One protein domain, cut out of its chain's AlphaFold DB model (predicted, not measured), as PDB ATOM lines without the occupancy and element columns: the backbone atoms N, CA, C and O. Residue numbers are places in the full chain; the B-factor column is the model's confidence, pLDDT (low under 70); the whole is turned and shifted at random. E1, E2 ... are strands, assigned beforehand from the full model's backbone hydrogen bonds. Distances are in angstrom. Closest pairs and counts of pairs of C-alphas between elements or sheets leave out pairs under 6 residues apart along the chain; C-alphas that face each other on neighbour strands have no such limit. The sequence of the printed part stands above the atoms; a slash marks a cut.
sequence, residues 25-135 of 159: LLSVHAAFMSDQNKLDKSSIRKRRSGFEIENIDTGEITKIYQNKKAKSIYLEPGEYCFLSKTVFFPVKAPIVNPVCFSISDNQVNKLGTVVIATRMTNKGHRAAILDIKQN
ATOM      1  N   LEU A  25      26.414  28.638 -22.354       79.38
ATOM      2  CA  LEU A  25      25.626  29.831 -22.050       79.38
ATOM      3  C   LEU A  25      24.648  29.528 -20.914       79.38
ATOM      4  O   LEU A  25      23.731  28.717 -21.055       79.38
ATOM      5  N   LEU A  26      24.797  30.240 -19.800       81.19
ATOM      6  CA  LEU A  26      23.932  30.102 -18.632       81.19
ATOM      7  C   LEU A  26      23.101  31.367 -18.431       81.19
ATOM      8  O   LEU A  26      23.587  32.485 -18.613       81.19
ATOM      9  N   SER A  27      21.853  31.241 -17.981       81.00
ATOM     10  CA  SER A  27      21.056  32.382 -17.513       81.00
ATOM     11  C   SER A  27      20.151  32.012 -16.352       81.00
ATOM     12  O   SER A  27      19.485  30.991 -16.389       81.00
ATOM     13  N   VAL A  28      20.097  32.851 -15.318       81.25
ATOM     14  CA  VAL A  28      19.184  32.672 -14.190       81.25
ATOM     15  C   VAL A  28      18.130  33.773 -14.181       81.25
ATOM     16  O   VAL A  28      18.410  34.966 -14.011       81.25
ATOM     17  N   HIS A  29      16.879  33.352 -14.290       81.31
ATOM     18  CA  HIS A  29      15.692  34.188 -14.289       81.31
ATOM     19  C   HIS A  29      14.895  34.032 -12.994       81.31
ATOM     20  O   HIS A  29      15.130  33.145 -12.171       81.31
ATOM     21  N   ALA A  30      13.937  34.933 -12.793       79.19
ATOM     22  CA  ALA A  30      12.898  34.764 -11.788       79.19
ATOM     23  C   ALA A  30      11.533  34.712 -12.463       79.19
ATOM     24  O   ALA A  30      11.282  35.511 -13.361       79.19
ATOM     25  N   ALA A  31      10.657  33.849 -11.971       81.31
ATOM     26  CA  ALA A  31       9.285  33.718 -12.443       81.31
ATOM     27  C   ALA A  31       8.362  33.343 -11.284       81.31
ATOM     28  O   ALA A  31       8.828  32.955 -10.214       81.31
ATOM     29  N   PHE A  32       7.067  33.486 -11.487       81.44
ATOM     30  CA  PHE A  32       6.038  32.909 -10.644       81.44
ATOM     31  C   PHE A  32       5.696  31.496 -11.115       81.44
ATOM     32  O   PHE A  32       5.916  31.114 -12.268       81.44
ATOM     33  N   MET A  33       5.184  30.718 -10.177       77.31
ATOM     34  CA  MET A  33       4.580  29.425 -10.423       77.31
ATOM     35  C   MET A  33       3.073  29.548 -10.230       77.31
ATOM     36  O   MET A  33       2.628  30.310  -9.373       77.31
ATOM     37  N   SER A  34       2.303  28.812 -11.026       73.31
ATOM     38  CA  SER A  34       0.874  28.642 -10.795       73.31
ATOM     39  C   SER A  34       0.623  27.729  -9.597       73.31
ATOM     40  O   SER A  34       1.505  26.976  -9.178       73.31
ATOM     41  N   ASP A  35      -0.619  27.721  -9.119       71.19
ATOM     42  CA  ASP A  35      -1.072  26.863  -8.015       71.19
ATOM     43  C   ASP A  35      -0.980  25.356  -8.338       71.19
ATOM     44  O   ASP A  35      -1.061  24.514  -7.453       71.19
ATOM     45  N   GLN A  36      -0.758  25.001  -9.610       67.31
ATOM     46  CA  GLN A  36      -0.486  23.632 -10.066       67.31
ATOM     47  C   GLN A  36       1.018  23.317 -10.156       67.31
ATOM     48  O   GLN A  36       1.405  22.397 -10.876       67.31
ATOM     49  N   ASN A  37       1.884  24.108  -9.513       66.06
ATOM     50  CA  ASN A  37       3.345  24.003  -9.606       66.06
ATOM     51  C   ASN A  37       3.891  24.090 -11.045       66.06
ATOM     52  O   ASN A  37       4.982  23.599 -11.338       66.06
ATOM     53  N   LYS A  38       3.166  24.749 -11.956       73.56
ATOM     54  CA  LYS A  38       3.636  24.983 -13.329       73.56
ATOM     55  C   LYS A  38       4.273  26.355 -13.436       73.56
ATOM     56  O   LYS A  38       3.841  27.308 -12.798       73.56
ATOM     57  N   LEU A  39       5.293  26.474 -14.275       72.56
ATOM     58  CA  LEU A  39       5.936  27.755 -14.521       72.56
ATOM     59  C   LEU A  39       5.021  28.699 -15.305       72.56
ATOM     60  O   LEU A  39       4.625  28.377 -16.427       72.56
ATOM     61  N   ASP A  40       4.772  29.894 -14.774       79.88
ATOM     62  CA  ASP A  40       4.141  30.961 -15.546       79.88
ATOM     63  C   ASP A  40       5.195  31.657 -16.419       79.88
ATOM     64  O   ASP A  40       5.944  32.528 -15.964       79.88
ATOM     65  N   LYS A  41       5.250  31.283 -17.702       75.19
ATOM     66  CA  LYS A  41       6.213  31.847 -18.661       75.19
ATOM     67  C   LYS A  41       6.063  33.362 -18.840       75.19
ATOM     68  O   LYS A  41       7.062  34.037 -19.081       75.19
ATOM     69  N   SER A  42       4.854  33.910 -18.688       77.19
ATOM     70  CA  SER A  42       4.601  35.351 -18.844       77.19
ATOM     71  C   SER A  42       5.250  36.183 -17.731       77.19
ATOM     72  O   SER A  42       5.559  37.364 -17.902       77.19
ATOM     73  N   SER A  43       5.530  35.547 -16.593       82.50
ATOM     74  CA  SER A  43       6.141  36.180 -15.430       82.50
ATOM     75  C   SER A  43       7.673  36.165 -15.420       82.50
ATOM     76  O   SER A  43       8.279  36.701 -14.482       82.50
ATOM     77  N   ILE A  44       8.311  35.565 -16.435       82.00
ATOM     78  CA  ILE A  44       9.769  35.457 -16.521       82.00
ATOM     79  C   ILE A  44      10.384  36.855 -16.597       82.00
ATOM     80  O   ILE A  44      10.121  37.653 -17.496       82.00
ATOM     81  N   ARG A  45      11.254  37.162 -15.634       80.19
ATOM     82  CA  ARG A  45      11.971  38.437 -15.550       80.19
ATOM     83  C   ARG A  45      13.463  38.209 -15.370       80.19
ATOM     84  O   ARG A  45      13.902  37.485 -14.472       80.19
ATOM     85  N   LYS A  46      14.254  38.919 -16.178       78.69
ATOM     86  CA  LYS A  46      15.715  39.003 -16.038       78.69
ATOM     87  C   LYS A  46      16.072  39.638 -14.692       78.69
ATOM     88  O   LYS A  46      15.484  40.646 -14.285       78.69
ATOM     89  N   ARG A  47      17.041  39.061 -13.986       74.12
ATOM     90  CA  ARG A  47      17.507  39.549 -12.681       74.12
ATOM     91  C   ARG A  47      19.027  39.619 -12.659       74.12
ATOM     92  O   ARG A  47      19.703  38.990 -13.463       74.12
ATOM     93  N   ARG A  48      19.548  40.424 -11.734       81.19
ATOM     94  CA  ARG A  48      20.927  40.247 -11.285       81.19
ATOM     95  C   ARG A  48      20.960  38.991 -10.422       81.19
ATOM     96  O   ARG A  48      20.091  38.849  -9.558       81.19
ATOM     97  N   SER A  49      21.901  38.099 -10.673       81.94
ATOM     98  CA  SER A  49      22.093  36.888  -9.880       81.94
ATOM     99  C   SER A  49      23.578  36.567  -9.790       81.94
ATOM    100  O   SER A  49      24.356  36.926 -10.671       81.94
ATOM    101  N   GLY A  50      23.953  35.912  -8.700       86.44
ATOM    102  CA  GLY A  50      25.174  35.128  -8.620       86.44
ATOM    103  C   GLY A  50      24.785  33.676  -8.392       86.44
ATOM    104  O   GLY A  50      23.761  33.420  -7.746       86.44
ATOM    105  N   PHE A  51      25.545  32.741  -8.937       87.69
ATOM    106  CA  PHE A  51      25.412  31.318  -8.642       87.69
ATOM    107  C   PHE A  51      26.759  30.623  -8.774       87.69
ATOM    108  O   PHE A  51      27.703  31.172  -9.347       87.69
ATOM    109  N   GLU A  52      26.831  29.435  -8.196       90.38
ATOM    110  CA  GLU A  52      28.028  28.609  -8.164       90.38
ATOM    111  C   GLU A  52      27.725  27.274  -8.818       90.38
ATOM    112  O   GLU A  52      26.672  26.681  -8.560       90.38
ATOM    113  N   ILE A  53      28.650  26.839  -9.661       91.00
ATOM    114  CA  ILE A  53      28.698  25.484 -10.193       91.00
ATOM    115  C   ILE A  53      29.978  24.824  -9.696       91.00
ATOM    116  O   ILE A  53      30.988  25.504  -9.521       91.00
ATOM    117  N   GLU A  54      29.919  23.526  -9.463       92.94
ATOM    118  CA  GLU A  54      31.062  22.696  -9.096       92.94
ATOM    119  C   GLU A  54      31.279  21.651 -10.174       92.94
ATOM    120  O   GLU A  54      30.309  21.005 -10.568       92.94
ATOM    121  N   ASN A  55      32.517  21.498 -10.636       92.94
ATOM    122  CA  ASN A  55      32.931  20.302 -11.355       92.94
ATOM    123  C   ASN A  55      33.054  19.169 -10.326       92.94
ATOM    124  O   ASN A  55      33.861  19.274  -9.403       92.94
ATOM    125  N   ILE A  56      32.250  18.116 -10.447       91.94
ATOM    126  CA  ILE A  56      32.211  17.048  -9.436       91.94
ATOM    127  C   ILE A  56      33.463  16.167  -9.455       91.94
ATOM    128  O   ILE A  56      33.784  15.548  -8.443       91.94
ATOM    129  N   ASP A  57      34.161  16.118 -10.589       88.25
ATOM    130  CA  ASP A  57      35.358  15.303 -10.771       88.25
ATOM    131  C   ASP A  57      36.568  15.973 -10.102       88.25
ATOM    132  O   ASP A  57      37.408  15.300  -9.503       88.25
ATOM    133  N   THR A  58      36.647  17.308 -10.169       91.44
ATOM    134  CA  THR A  58      37.775  18.089  -9.629       91.44
ATOM    135  C   THR A  58      37.473  18.797  -8.306       91.44
ATOM    136  O   THR A  58      38.399  19.232  -7.620       91.44
ATOM    137  N   GLY A  59      36.197  18.941  -7.936       90.31
ATOM    138  CA  GLY A  59      35.743  19.779  -6.819       90.31
ATOM    139  C   GLY A  59      35.921  21.283  -7.067       90.31
ATOM    140  O   GLY A  59      35.818  22.093  -6.139       90.31
ATOM    141  N   GLU A  60      36.244  21.693  -8.298       92.31
ATOM    142  CA  GLU A  60      36.475  23.097  -8.620       92.31
ATOM    143  C   GLU A  60      35.158  23.876  -8.659       92.31
ATOM    144  O   GLU A  60      34.226  23.526  -9.383       92.31
ATOM    145  N   ILE A  61      35.103  24.990  -7.921       91.12
ATOM    146  CA  ILE A  61      33.924  25.858  -7.854       91.12
ATOM    147  C   ILE A  61      34.098  27.082  -8.753       91.12
ATOM    148  O   ILE A  61      34.873  27.998  -8.452       91.12
ATOM    149  N   THR A  62      33.260  27.185  -9.782       90.19
ATOM    150  CA  THR A  62      33.159  28.372 -10.635       90.19
ATOM    151  C   THR A  62      32.039  29.295 -10.150       90.19
ATOM    152  O   THR A  62      30.866  28.921 -10.065       90.19
ATOM    153  N   LYS A  63      32.387  30.555  -9.861       90.44
ATOM    154  CA  LYS A  63      31.440  31.603  -9.439       90.44
ATOM    155  C   LYS A  63      31.014  32.443 -10.632       90.44
ATOM    156  O   LYS A  63      31.846  33.080 -11.274       90.44
ATOM    157  N   ILE A  64      29.712  32.523 -10.884       88.44
ATOM    158  CA  ILE A  64      29.171  33.203 -12.060       88.44
ATOM    159  C   ILE A  64      28.266  34.344 -11.617       88.44
ATOM    160  O   ILE A  64      27.285  34.149 -10.900       88.44
ATOM    161  N   TYR A  65      28.578  35.552 -12.088       86.88
ATOM    162  CA  TYR A  65      27.796  36.756 -11.825       86.88
ATOM    163  C   TYR A  65      27.102  37.241 -13.091       86.88
ATOM    164  O   TYR A  65      27.737  37.567 -14.095       86.88
ATOM    165  N   GLN A  66      25.780  37.362 -13.034       81.19
ATOM    166  CA  GLN A  66      24.949  37.792 -14.150       81.19
ATOM    167  C   GLN A  66      24.322  39.153 -13.874       81.19
ATOM    168  O   GLN A  66      23.606  39.344 -12.892       81.19
ATOM    169  N   ASN A  67      24.521  40.109 -14.783       81.06
ATOM    170  CA  ASN A  67      23.898  41.431 -14.709       81.06
ATOM    171  C   ASN A  67      22.716  41.535 -15.685       81.06
ATOM    172  O   ASN A  67      22.787  42.254 -16.680       81.06
ATOM    173  N   LYS A  68      21.630  40.792 -15.418       74.44
ATOM    174  CA  LYS A  68      20.420  40.725 -16.267       74.44
ATOM    175  C   LYS A  68      20.655  40.210 -17.700       74.44
ATOM    176  O   LYS A  68      19.767  40.350 -18.536       74.44
ATOM    177  N   LYS A  69      21.819  39.637 -17.999       76.31
ATOM    178  CA  LYS A  69      22.161  39.028 -19.292       76.31
ATOM    179  C   LYS A  69      22.704  37.626 -19.040       76.31
ATOM    180  O   LYS A  69      23.281  37.395 -17.976       76.31
ATOM    181  N   ALA A  70      22.503  36.732 -20.005       79.69
ATOM    182  CA  ALA A  70      23.140  35.425 -19.999       79.69
ATOM    183  C   ALA A  70      24.669  35.577 -19.950       79.69
ATOM    184  O   ALA A  70      25.208  36.621 -20.339       79.69
ATOM    185  N   LYS A  71      25.341  34.569 -19.402       81.81
ATOM    186  CA  LYS A  71      26.793  34.519 -19.296       81.81
ATOM    187  C   LYS A  71      27.311  33.323 -20.059       81.81
ATOM    188  O   LYS A  71      26.922  32.200 -19.754       81.81
ATOM    189  N   SER A  72      28.148  33.628 -21.034       79.94
ATOM    190  CA  SER A  72      28.988  32.667 -21.714       79.94
ATOM    191  C   SER A  72      30.200  32.401 -20.831       79.94
ATOM    192  O   SER A  72      30.715  33.324 -20.193       79.94
ATOM    193  N   ILE A  73      30.555  31.131 -20.700       81.94
ATOM    194  CA  ILE A  73      31.708  30.655 -19.943       81.94
ATOM    195  C   ILE A  73      32.309  29.467 -20.687       81.94
ATOM    196  O   ILE A  73      31.600  28.741 -21.390       81.94
ATOM    197  N   TYR A  74      33.609  29.267 -20.513       83.56
ATOM    198  CA  TYR A  74      34.244  28.002 -20.843       83.56
ATOM    199  C   TYR A  74      34.140  27.051 -19.653       83.56
ATOM    200  O   TYR A  74      34.362  27.462 -18.513       83.56
ATOM    201  N   LEU A  75      33.804  25.799 -19.940       85.69
ATOM    202  CA  LEU A  75      33.862  24.678 -19.013       85.69
ATOM    203  C   LEU A  75      34.633  23.547 -19.683       85.69
ATOM    204  O   LEU A  75      34.380  23.238 -20.848       85.69
ATOM    205  N   GLU A  76      35.563  22.938 -18.959       85.69
ATOM    206  CA  GLU A  76      36.234  21.730 -19.431       85.69
ATOM    207  C   GLU A  76      35.230  20.568 -19.538       85.69
ATOM    208  O   GLU A  76      34.167  20.606 -18.910       85.69
ATOM    209  N   PRO A  77      35.520  19.532 -20.342       86.75
ATOM    210  CA  PRO A  77      34.734  18.310 -20.316       86.75
ATOM    211  C   PRO A  77      34.662  17.726 -18.897       86.75
ATOM    212  O   PRO A  77      35.679  17.589 -18.223       86.75
ATOM    213  N   GLY A  78      33.457  17.391 -18.443       88.38
ATOM    214  CA  GLY A  78      33.208  16.914 -17.085       88.38
ATOM    215  C   GLY A  78      31.756  17.077 -16.651       88.38
ATOM    216  O   GLY A  78      30.902  17.572 -17.400       88.38
ATOM    217  N   GLU A  79      31.463  16.654 -15.427       90.00
ATOM    218  CA  GLU A  79      30.142  16.807 -14.819       90.00
ATOM    219  C   GLU A  79      30.093  18.004 -13.864       90.00
ATOM    220  O   GLU A  79      30.955  18.191 -13.009       90.00
ATOM    221  N   TYR A  80      29.051  18.827 -14.001       90.06
ATOM    222  CA  TYR A  80      28.892  20.075 -13.263       90.06
ATOM    223  C   TYR A  80      27.566  20.132 -12.524       90.06
ATOM    224  O   TYR A  80      26.522  19.864 -13.116       90.06
ATOM    225  N   CYS A  81      27.573  20.579 -11.271       88.31
ATOM    226  CA  CYS A  81      26.386  20.692 -10.427       88.31
ATOM    227  C   CYS A  81      26.183  22.122  -9.902       88.31
ATOM    228  O   CYS A  81      27.112  22.757  -9.409       88.31
ATOM    229  N   PHE A  82      24.951  22.642  -9.968       87.06
ATOM    230  CA  PHE A  82      24.601  23.943  -9.380       87.06
ATOM    231  C   PHE A  82      24.525  23.852  -7.857       87.06
ATOM    232  O   PHE A  82      23.559  23.317  -7.318       87.06
ATOM    233  N   LEU A  83      25.504  24.437  -7.170       83.88
ATOM    234  CA  LEU A  83      25.636  24.355  -5.716       83.88
ATOM    235  C   LEU A  83      24.814  25.390  -4.962       83.88
ATOM    236  O   LEU A  83      24.206  25.099  -3.933       83.88
ATOM    237  N   SER A  84      24.857  26.642  -5.408       80.56
ATOM    238  CA  SER A  84      24.307  27.742  -4.622       80.56
ATOM    239  C   SER A  84      23.863  28.905  -5.489       80.56
ATOM    240  O   SER A  84      24.275  29.071  -6.642       80.56
ATOM    241  N   LYS A  85      23.013  29.752  -4.909       82.31
ATOM    242  CA  LYS A  85      22.578  31.003  -5.519       82.31
ATOM    243  C   LYS A  85      22.706  32.159  -4.537       82.31
ATOM    244  O   LYS A  85      22.234  32.087  -3.403       82.31
ATOM    245  N   THR A  86      23.239  33.285  -5.001       80.56
ATOM    246  CA  THR A  86      23.184  34.558  -4.275       80.56
ATOM    247  C   THR A  86      21.739  35.045  -4.187       80.56
ATOM    248  O   THR A  86      21.095  35.336  -5.203       80.56
ATOM    249  N   VAL A  87      21.228  35.162  -2.961       74.25
ATOM    250  CA  VAL A  87      19.861  35.644  -2.688       74.25
ATOM    251  C   VAL A  87      19.870  37.136  -2.372       74.25
ATOM    252  O   VAL A  87      19.010  37.884  -2.838       74.25
ATOM    253  N   PHE A  88      20.887  37.562  -1.628       73.12
ATOM    254  CA  PHE A  88      21.214  38.942  -1.294       73.12
ATOM    255  C   PHE A  88      22.728  38.997  -1.125       73.12
ATOM    256  O   PHE A  88      23.270  38.092  -0.523       73.12
ATOM    257  N   PHE A  89      23.449  39.976  -1.661       72.00
ATOM    258  CA  PHE A  89      24.908  39.975  -1.498       72.00
ATOM    259  C   PHE A  89      25.283  40.304  -0.038       72.00
ATOM    260  O   PHE A  89      24.762  41.296   0.472       72.00
ATOM    261  N   PRO A  90      26.158  39.534   0.646       72.19
ATOM    262  CA  PRO A  90      26.923  38.366   0.175       72.19
ATOM    263  C   PRO A  90      26.274  36.991   0.469       72.19
ATOM    264  O   PRO A  90      26.857  35.955   0.159       72.19
ATOM    265  N   VAL A  91      25.079  36.966   1.058       77.12
ATOM    266  CA  VAL A  91      24.285  35.774   1.403       77.12
ATOM    267  C   VAL A  91      23.976  34.868   0.200       77.12
ATOM    268  O   VAL A  91      23.335  35.252  -0.792       77.12
ATOM    269  N   LYS A  92      24.354  33.597   0.346       81.31
ATOM    270  CA  LYS A  92      24.054  32.514  -0.592       81.31
ATOM    271  C   LYS A  92      23.111  31.505   0.051       81.31
ATOM    272  O   LYS A  92      23.231  31.221   1.238       81.31
ATOM    273  N   ALA A  93      22.194  30.969  -0.743       78.81
ATOM    274  CA  ALA A  93      21.398  29.809  -0.366       78.81
ATOM    275  C   ALA A  93      21.943  28.574  -1.101       78.81
ATOM    276  O   ALA A  93      22.086  28.644  -2.328       78.81
ATOM    277  N   PRO A  94      22.247  27.475  -0.387       77.31
ATOM    278  CA  PRO A  94      22.603  26.210  -1.017       77.31
ATOM    279  C   PRO A  94      21.389  25.605  -1.732       77.31
ATOM    280  O   PRO A  94      20.249  25.765  -1.286       77.31
ATOM    281  N   ILE A  95      21.635  24.911  -2.839       75.38
ATOM    282  CA  ILE A  95      20.642  24.146  -3.593       75.38
ATOM    283  C   ILE A  95      20.696  22.707  -3.076       75.38
ATOM    284  O   ILE A  95      21.688  22.016  -3.258       75.38
ATOM    285  N   VAL A  96      19.632  22.275  -2.392       65.81
ATOM    286  CA  VAL A  96      19.592  20.983  -1.678       65.81
ATOM    287  C   VAL A  96      19.677  19.791  -2.635       65.81
ATOM    288  O   VAL A  96      20.360  18.822  -2.333       65.81
ATOM    289  N   ASN A  97      19.027  19.887  -3.797       67.62
ATOM    290  CA  ASN A  97      19.138  18.910  -4.877       67.62
ATOM    291  C   ASN A  97      19.781  19.614  -6.074       67.62
ATOM    292  O   ASN A  97      19.061  20.235  -6.869       67.62
ATOM    293  N   PRO A  98      21.120  19.629  -6.154       72.19
ATOM    294  CA  PRO A  98      21.819  20.369  -7.184       72.19
ATOM    295  C   PRO A  98      21.444  19.820  -8.559       72.19
ATOM    296  O   PRO A  98      21.390  18.614  -8.800       72.19
ATOM    297  N   VAL A  99      21.147  20.728  -9.481       80.44
ATOM    298  CA  VAL A  99      20.914  20.351 -10.874       80.44
ATOM    299  C   VAL A  99      22.274  20.101 -11.491       80.44
ATOM    300  O   VAL A  99      23.098  21.008 -11.508       80.44
ATOM    301  N   CYS A 100      22.506  18.895 -11.990       83.81
ATOM    302  CA  CYS A 100      23.764  18.562 -12.648       83.81
ATOM    303  C   CYS A 100      23.595  18.452 -14.162       83.81
ATOM    304  O   CYS A 100      22.521  18.048 -14.623       83.81
ATOM    305  N   PHE A 101      24.626  18.833 -14.911       84.12
ATOM    306  CA  PHE A 101      24.739  18.778 -16.367       84.12
ATOM    307  C   PHE A 101      26.160  18.352 -16.743       84.12
ATOM    308  O   PHE A 101      27.100  18.657 -16.018       84.12
ATOM    309  N   SER A 102      26.327  17.666 -17.870       83.75
ATOM    310  CA  SER A 102      27.654  17.286 -18.360       83.75
ATOM    311  C   SER A 102      28.069  18.147 -19.547       83.75
ATOM    312  O   SER A 102      27.234  18.495 -20.394       83.75
ATOM    313  N   ILE A 103      29.359  18.448 -19.608       81.38
ATOM    314  CA  ILE A 103      30.050  19.031 -20.752       81.38
ATOM    315  C   ILE A 103      30.889  17.919 -21.375       81.38
ATOM    316  O   ILE A 103      31.700  17.293 -20.702       81.38
ATOM    317  N   SER A 104      30.667  17.634 -22.649       78.12
ATOM    318  CA  SER A 104      31.587  16.856 -23.477       78.12
ATOM    319  C   SER A 104      32.276  17.782 -24.472       78.12
ATOM    320  O   SER A 104      31.888  18.945 -24.598       78.12
ATOM    321  N   ASP A 105      33.246  17.253 -25.218       67.12
ATOM    322  CA  ASP A 105      34.078  18.009 -26.163       67.12
ATOM    323  C   ASP A 105      33.294  18.963 -27.076       67.12
ATOM    324  O   ASP A 105      33.817  20.003 -27.455       67.12
ATOM    325  N   ASN A 106      32.035  18.645 -27.406       59.38
ATOM    326  CA  ASN A 106      31.181  19.503 -28.232       59.38
ATOM    327  C   ASN A 106      29.721  19.602 -27.757       59.38
ATOM    328  O   ASN A 106      28.897  20.229 -28.434       59.38
ATOM    329  N   GLN A 107      29.336  18.953 -26.649       64.38
ATOM    330  CA  GLN A 107      27.928  18.869 -26.261       64.38
ATOM    331  C   GLN A 107      27.651  19.098 -24.781       64.38
ATOM    332  O   GLN A 107      28.331  18.578 -23.908       64.38
ATOM    333  N   VAL A 108      26.578  19.843 -24.509       65.44
ATOM    334  CA  VAL A 108      25.994  19.944 -23.168       65.44
ATOM    335  C   VAL A 108      24.804  18.995 -23.115       65.44
ATOM    336  O   VAL A 108      23.846  19.196 -23.861       65.44
ATOM    337  N   ASN A 109      24.831  17.961 -22.264       63.19
ATOM    338  CA  ASN A 109      23.775  16.932 -22.304       63.19
ATOM    339  C   ASN A 109      22.425  17.418 -21.746       63.19
ATOM    340  O   ASN A 109      21.378  16.863 -22.077       63.19
ATOM    341  N   LYS A 110      22.440  18.472 -20.922       64.75
ATOM    342  CA  LYS A 110      21.253  18.992 -20.240       64.75
ATOM    343  C   LYS A 110      20.969  20.417 -20.678       64.75
ATOM    344  O   LYS A 110      21.301  21.385 -20.000       64.75
ATOM    345  N   LEU A 111      20.346  20.521 -21.844       65.12
ATOM    346  CA  LEU A 111      19.827  21.776 -22.372       65.12
ATOM    347  C   LEU A 111      18.392  22.003 -21.900       65.12
ATOM    348  O   LEU A 111      17.587  21.073 -21.852       65.12
ATOM    349  N   GLY A 112      18.063  23.252 -21.579       66.44
ATOM    350  CA  GLY A 112      16.700  23.650 -21.242       66.44
ATOM    351  C   GLY A 112      16.583  24.484 -19.973       66.44
ATOM    352  O   GLY A 112      17.551  25.050 -19.468       66.44
ATOM    353  N   THR A 113      15.345  24.575 -19.496       68.44
ATOM    354  CA  THR A 113      14.876  25.541 -18.502       68.44
ATOM    355  C   THR A 113      14.503  24.845 -17.198       68.44
ATOM    356  O   THR A 113      13.397  24.332 -17.052       68.44
ATOM    357  N   VAL A 114      15.399  24.866 -16.221       73.25
ATOM    358  CA  VAL A 114      15.270  24.113 -14.972       73.25
ATOM    359  C   VAL A 114      14.868  25.016 -13.812       73.25
ATOM    360  O   VAL A 114      15.446  26.083 -13.617       73.25
ATOM    361  N   VAL A 115      13.908  24.595 -12.987       72.12
ATOM    362  CA  VAL A 115      13.620  25.287 -11.722       72.12
ATOM    363  C   VAL A 115      14.648  24.850 -10.681       72.12
ATOM    364  O   VAL A 115      14.663  23.701 -10.266       72.12
ATOM    365  N   ILE A 116      15.498  25.777 -10.243       71.38
ATOM    366  CA  ILE A 116      16.593  25.497  -9.290       71.38
ATOM    367  C   ILE A 116      16.260  25.939  -7.859       71.38
ATOM    368  O   ILE A 116      17.126  25.983  -6.989       71.38
ATOM    369  N   ALA A 117      15.033  26.424  -7.653       68.19
ATOM    370  CA  ALA A 117      14.724  27.336  -6.567       68.19
ATOM    371  C   ALA A 117      13.241  27.693  -6.493       68.19
ATOM    372  O   ALA A 117      12.723  28.247  -7.464       68.19
ATOM    373  N   THR A 118      12.612  27.579  -5.324       71.31
ATOM    374  CA  THR A 118      11.313  28.214  -5.048       71.31
ATOM    375  C   THR A 118      11.292  28.933  -3.704       71.31
ATOM    376  O   THR A 118      12.035  28.613  -2.777       71.31
ATOM    377  N   ARG A 119      10.448  29.962  -3.599       73.31
ATOM    378  CA  ARG A 119      10.133  30.644  -2.343       73.31
ATOM    379  C   ARG A 119       8.686  31.120  -2.338       73.31
ATOM    380  O   ARG A 119       8.200  31.634  -3.348       73.31
ATOM    381  N   MET A 120       8.045  31.052  -1.181       74.81
ATOM    382  CA  MET A 120       6.745  31.681  -0.973       74.81
ATOM    383  C   MET A 120       6.877  33.193  -0.836       74.81
ATOM    384  O   MET A 120       7.821  33.704  -0.232       74.81
ATOM    385  N   THR A 121       5.935  33.924  -1.425       72.31
ATOM    386  CA  THR A 121       5.800  35.372  -1.255       72.31
ATOM    387  C   THR A 121       4.331  35.734  -1.092       72.31
ATOM    388  O   THR A 121       3.449  34.967  -1.459       72.31
ATOM    389  N   ASN A 122       4.070  36.959  -0.652       74.00
ATOM    390  CA  ASN A 122       2.731  37.534  -0.515       74.00
ATOM    391  C   ASN A 122       1.970  37.593  -1.859       74.00
ATOM    392  O   ASN A 122       0.774  37.844  -1.880       74.00
ATOM    393  N   LYS A 123       2.681  37.427  -2.985       72.69
ATOM    394  CA  LYS A 123       2.149  37.439  -4.356       72.69
ATOM    395  C   LYS A 123       2.126  36.041  -4.993       72.69
ATOM    396  O   LYS A 123       1.997  35.944  -6.205       72.69
ATOM    397  N   GLY A 124       2.327  34.985  -4.199       74.06
ATOM    398  CA  GLY A 124       2.376  33.595  -4.654       74.06
ATOM    399  C   GLY A 124       3.781  32.985  -4.673       74.06
ATOM    400  O   GLY A 124       4.763  33.580  -4.202       74.06
ATOM    401  N   HIS A 125       3.861  31.772  -5.221       78.75
ATOM    402  CA  HIS A 125       5.079  30.974  -5.332       78.75
ATOM    403  C   HIS A 125       6.013  31.585  -6.377       78.75
ATOM    404  O   HIS A 125       5.672  31.710  -7.552       78.75
ATOM    405  N   ARG A 126       7.219  31.970  -5.966       78.06
ATOM    406  CA  ARG A 126       8.237  32.525  -6.859       78.06
ATOM    407  C   ARG A 126       9.363  31.521  -7.053       78.06
ATOM    408  O   ARG A 126      10.002  31.128  -6.085       78.06
ATOM    409  N   ALA A 127       9.665  31.198  -8.300       75.56
ATOM    410  CA  ALA A 127      10.778  30.354  -8.692       75.56
ATOM    411  C   ALA A 127      12.000  31.165  -9.149       75.56
ATOM    412  O   ALA A 127      11.879  32.290  -9.659       75.56
ATOM    413  N   ALA A 128      13.187  30.577  -9.003       75.31
ATOM    414  CA  ALA A 128      14.300  30.901  -9.881       75.31
ATOM    415  C   ALA A 128      14.525  29.780 -10.880       75.31
ATOM    416  O   ALA A 128      14.493  28.600 -10.538       75.31
ATOM    417  N   ILE A 129      14.751  30.200 -12.111       76.81
ATOM    418  CA  ILE A 129      14.855  29.312 -13.247       76.81
ATOM    419  C   ILE A 129      16.231  29.489 -13.844       76.81
ATOM    420  O   ILE A 129      16.688  30.622 -13.974       76.81
ATOM    421  N   LEU A 130      16.862  28.390 -14.198       75.31
ATOM    422  CA  LEU A 130      18.117  28.333 -14.902       75.31
ATOM    423  C   LEU A 130      17.862  27.874 -16.336       75.31
ATOM    424  O   LEU A 130      17.329  26.792 -16.547       75.31
ATOM    425  N   ASP A 131      18.293  28.672 -17.298       74.50
ATOM    426  CA  ASP A 131      18.395  28.287 -18.696       74.50
ATOM    427  C   ASP A 131      19.840  27.889 -19.002       74.50
ATOM    428  O   ASP A 131      20.756  28.702 -18.834       74.50
ATOM    429  N   ILE A 132      20.026  26.649 -19.456       73.19
ATOM    430  CA  ILE A 132      21.296  26.114 -19.956       73.19
ATOM    431  C   ILE A 132      21.170  25.958 -21.471       73.19
ATOM    432  O   ILE A 132      20.272  25.264 -21.960       73.19
ATOM    433  N   LYS A 133      22.059  26.617 -22.216       71.06
ATOM    434  CA  LYS A 133      22.156  26.517 -23.675       71.06
ATOM    435  C   LYS A 133      23.600  26.204 -24.076       71.06
ATOM    436  O   LYS A 133      24.534  26.702 -23.448       71.06
ATOM    437  N   GLN A 134      23.778  25.424 -25.139       65.31
ATOM    438  CA  GLN A 134      25.070  25.334 -25.820       65.31
ATOM    439  C   GLN A 134      25.428  26.714 -26.372       65.31
ATOM    440  O   GLN A 134      24.584  27.373 -26.986       65.31
ATOM    441  N   ASN A 135      26.663  27.153 -26.144       62.22
ATOM    442  CA  ASN A 135      27.157  28.403 -26.702       62.22
ATOM    443  C   ASN A 135      27.823  28.125 -28.051       62.22
ATOM    444  O   ASN A 135      29.040  28.117 -28.162       62.22
TER     445      ASN A 135
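What this domain is: This is residues 25 to 135 of the 159 residues of an uncharacterized protein of Pseudoalteromonas luteoviolacea H33 (UniProt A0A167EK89). Two strongly twisted sheets are partly face to face in a sandwich, with their strands crossed at 43 degrees. One holds E4, E1, E9 and E8 side by side; in the other, E5 joins E2 and E3 on one side to E6 and E7 on the other. The printed part has 111 residues, no named helix and nine named strands, E1 to E9 along the chain. The first sheet runs E4, E1, E9, E8, antiparallel throughout; the second is branched, its neighbour pairs also antiparallel. The class is all strand, and the whole is compact but elongated, with a radius of gyration of the C-alphas of 14.0 A and spans of 43 by 28 by 25 A.

Where its parts are: E1, residues 25 to 32, begins at C-alpha 25 (25.626, 29.831, -22.050) and is 22.9 A long. E2, residues 48 to 55, is 23.3 A long, and E3, residues 61 to 67, is 19.7 A. E4 is residues 71 to 73. E5, residues 78 to 88, runs 29.6 A to C-alpha 88 (21.214, 38.942, -1.294). E6 is residues 91 to 94 and E7 residues 100 to 103. E8, residues 112 to 121, is 25.6 A long and bends by 54 degrees at residue 117. E9, residues 124 to 134, runs 32.1 A to C-alpha 134 (25.070, 25.334, -25.820).

How they stand to each other: E1 and E9 are antiparallel inner strands, with N 29 and O 129 2.8 A apart. E4 is an edge strand beside E1, with N 71 and O 26 at 2.8 A. E8, the other edge strand, forms a hairpin with E9, with N 114 and O 130 at 2.7 A. In the branched sheet, E2 and E3 form a hairpin, with N 62 and O 53 at 2.8 A. E5 lies on the other side of E2, with N 86 and O 50 at 2.8 A. E5 pairs in a staggered way: its residues 78 to 81 with E7, where N 80 and O 101 are 2.8 A apart, and its residues 84 to 88 with E6, a hairpin, where N 91 and O 88 are 2.7 A apart. Between the sheets, the closest C-alphas of E1 and E2 are those of Val 28 and Ser 49, 6.7 A apart. E5 and E8 are near each other, while E5 and E9 are apart.

The domain as a whole: The C-alphas of Asp 105 and Asn 122, the two farthest apart, are 45.0 A apart. The printed part has no cut. The link from E1 to E2 is long, with 15 residues, of which residues 45 to 46 pair antiparallel with residues 29 to 30 of E1. The mean pLDDT of the printed part is 78.4; residues 36 to 37, 96 to 97, 105 to 113, 117 and 134 to 135 are under 70.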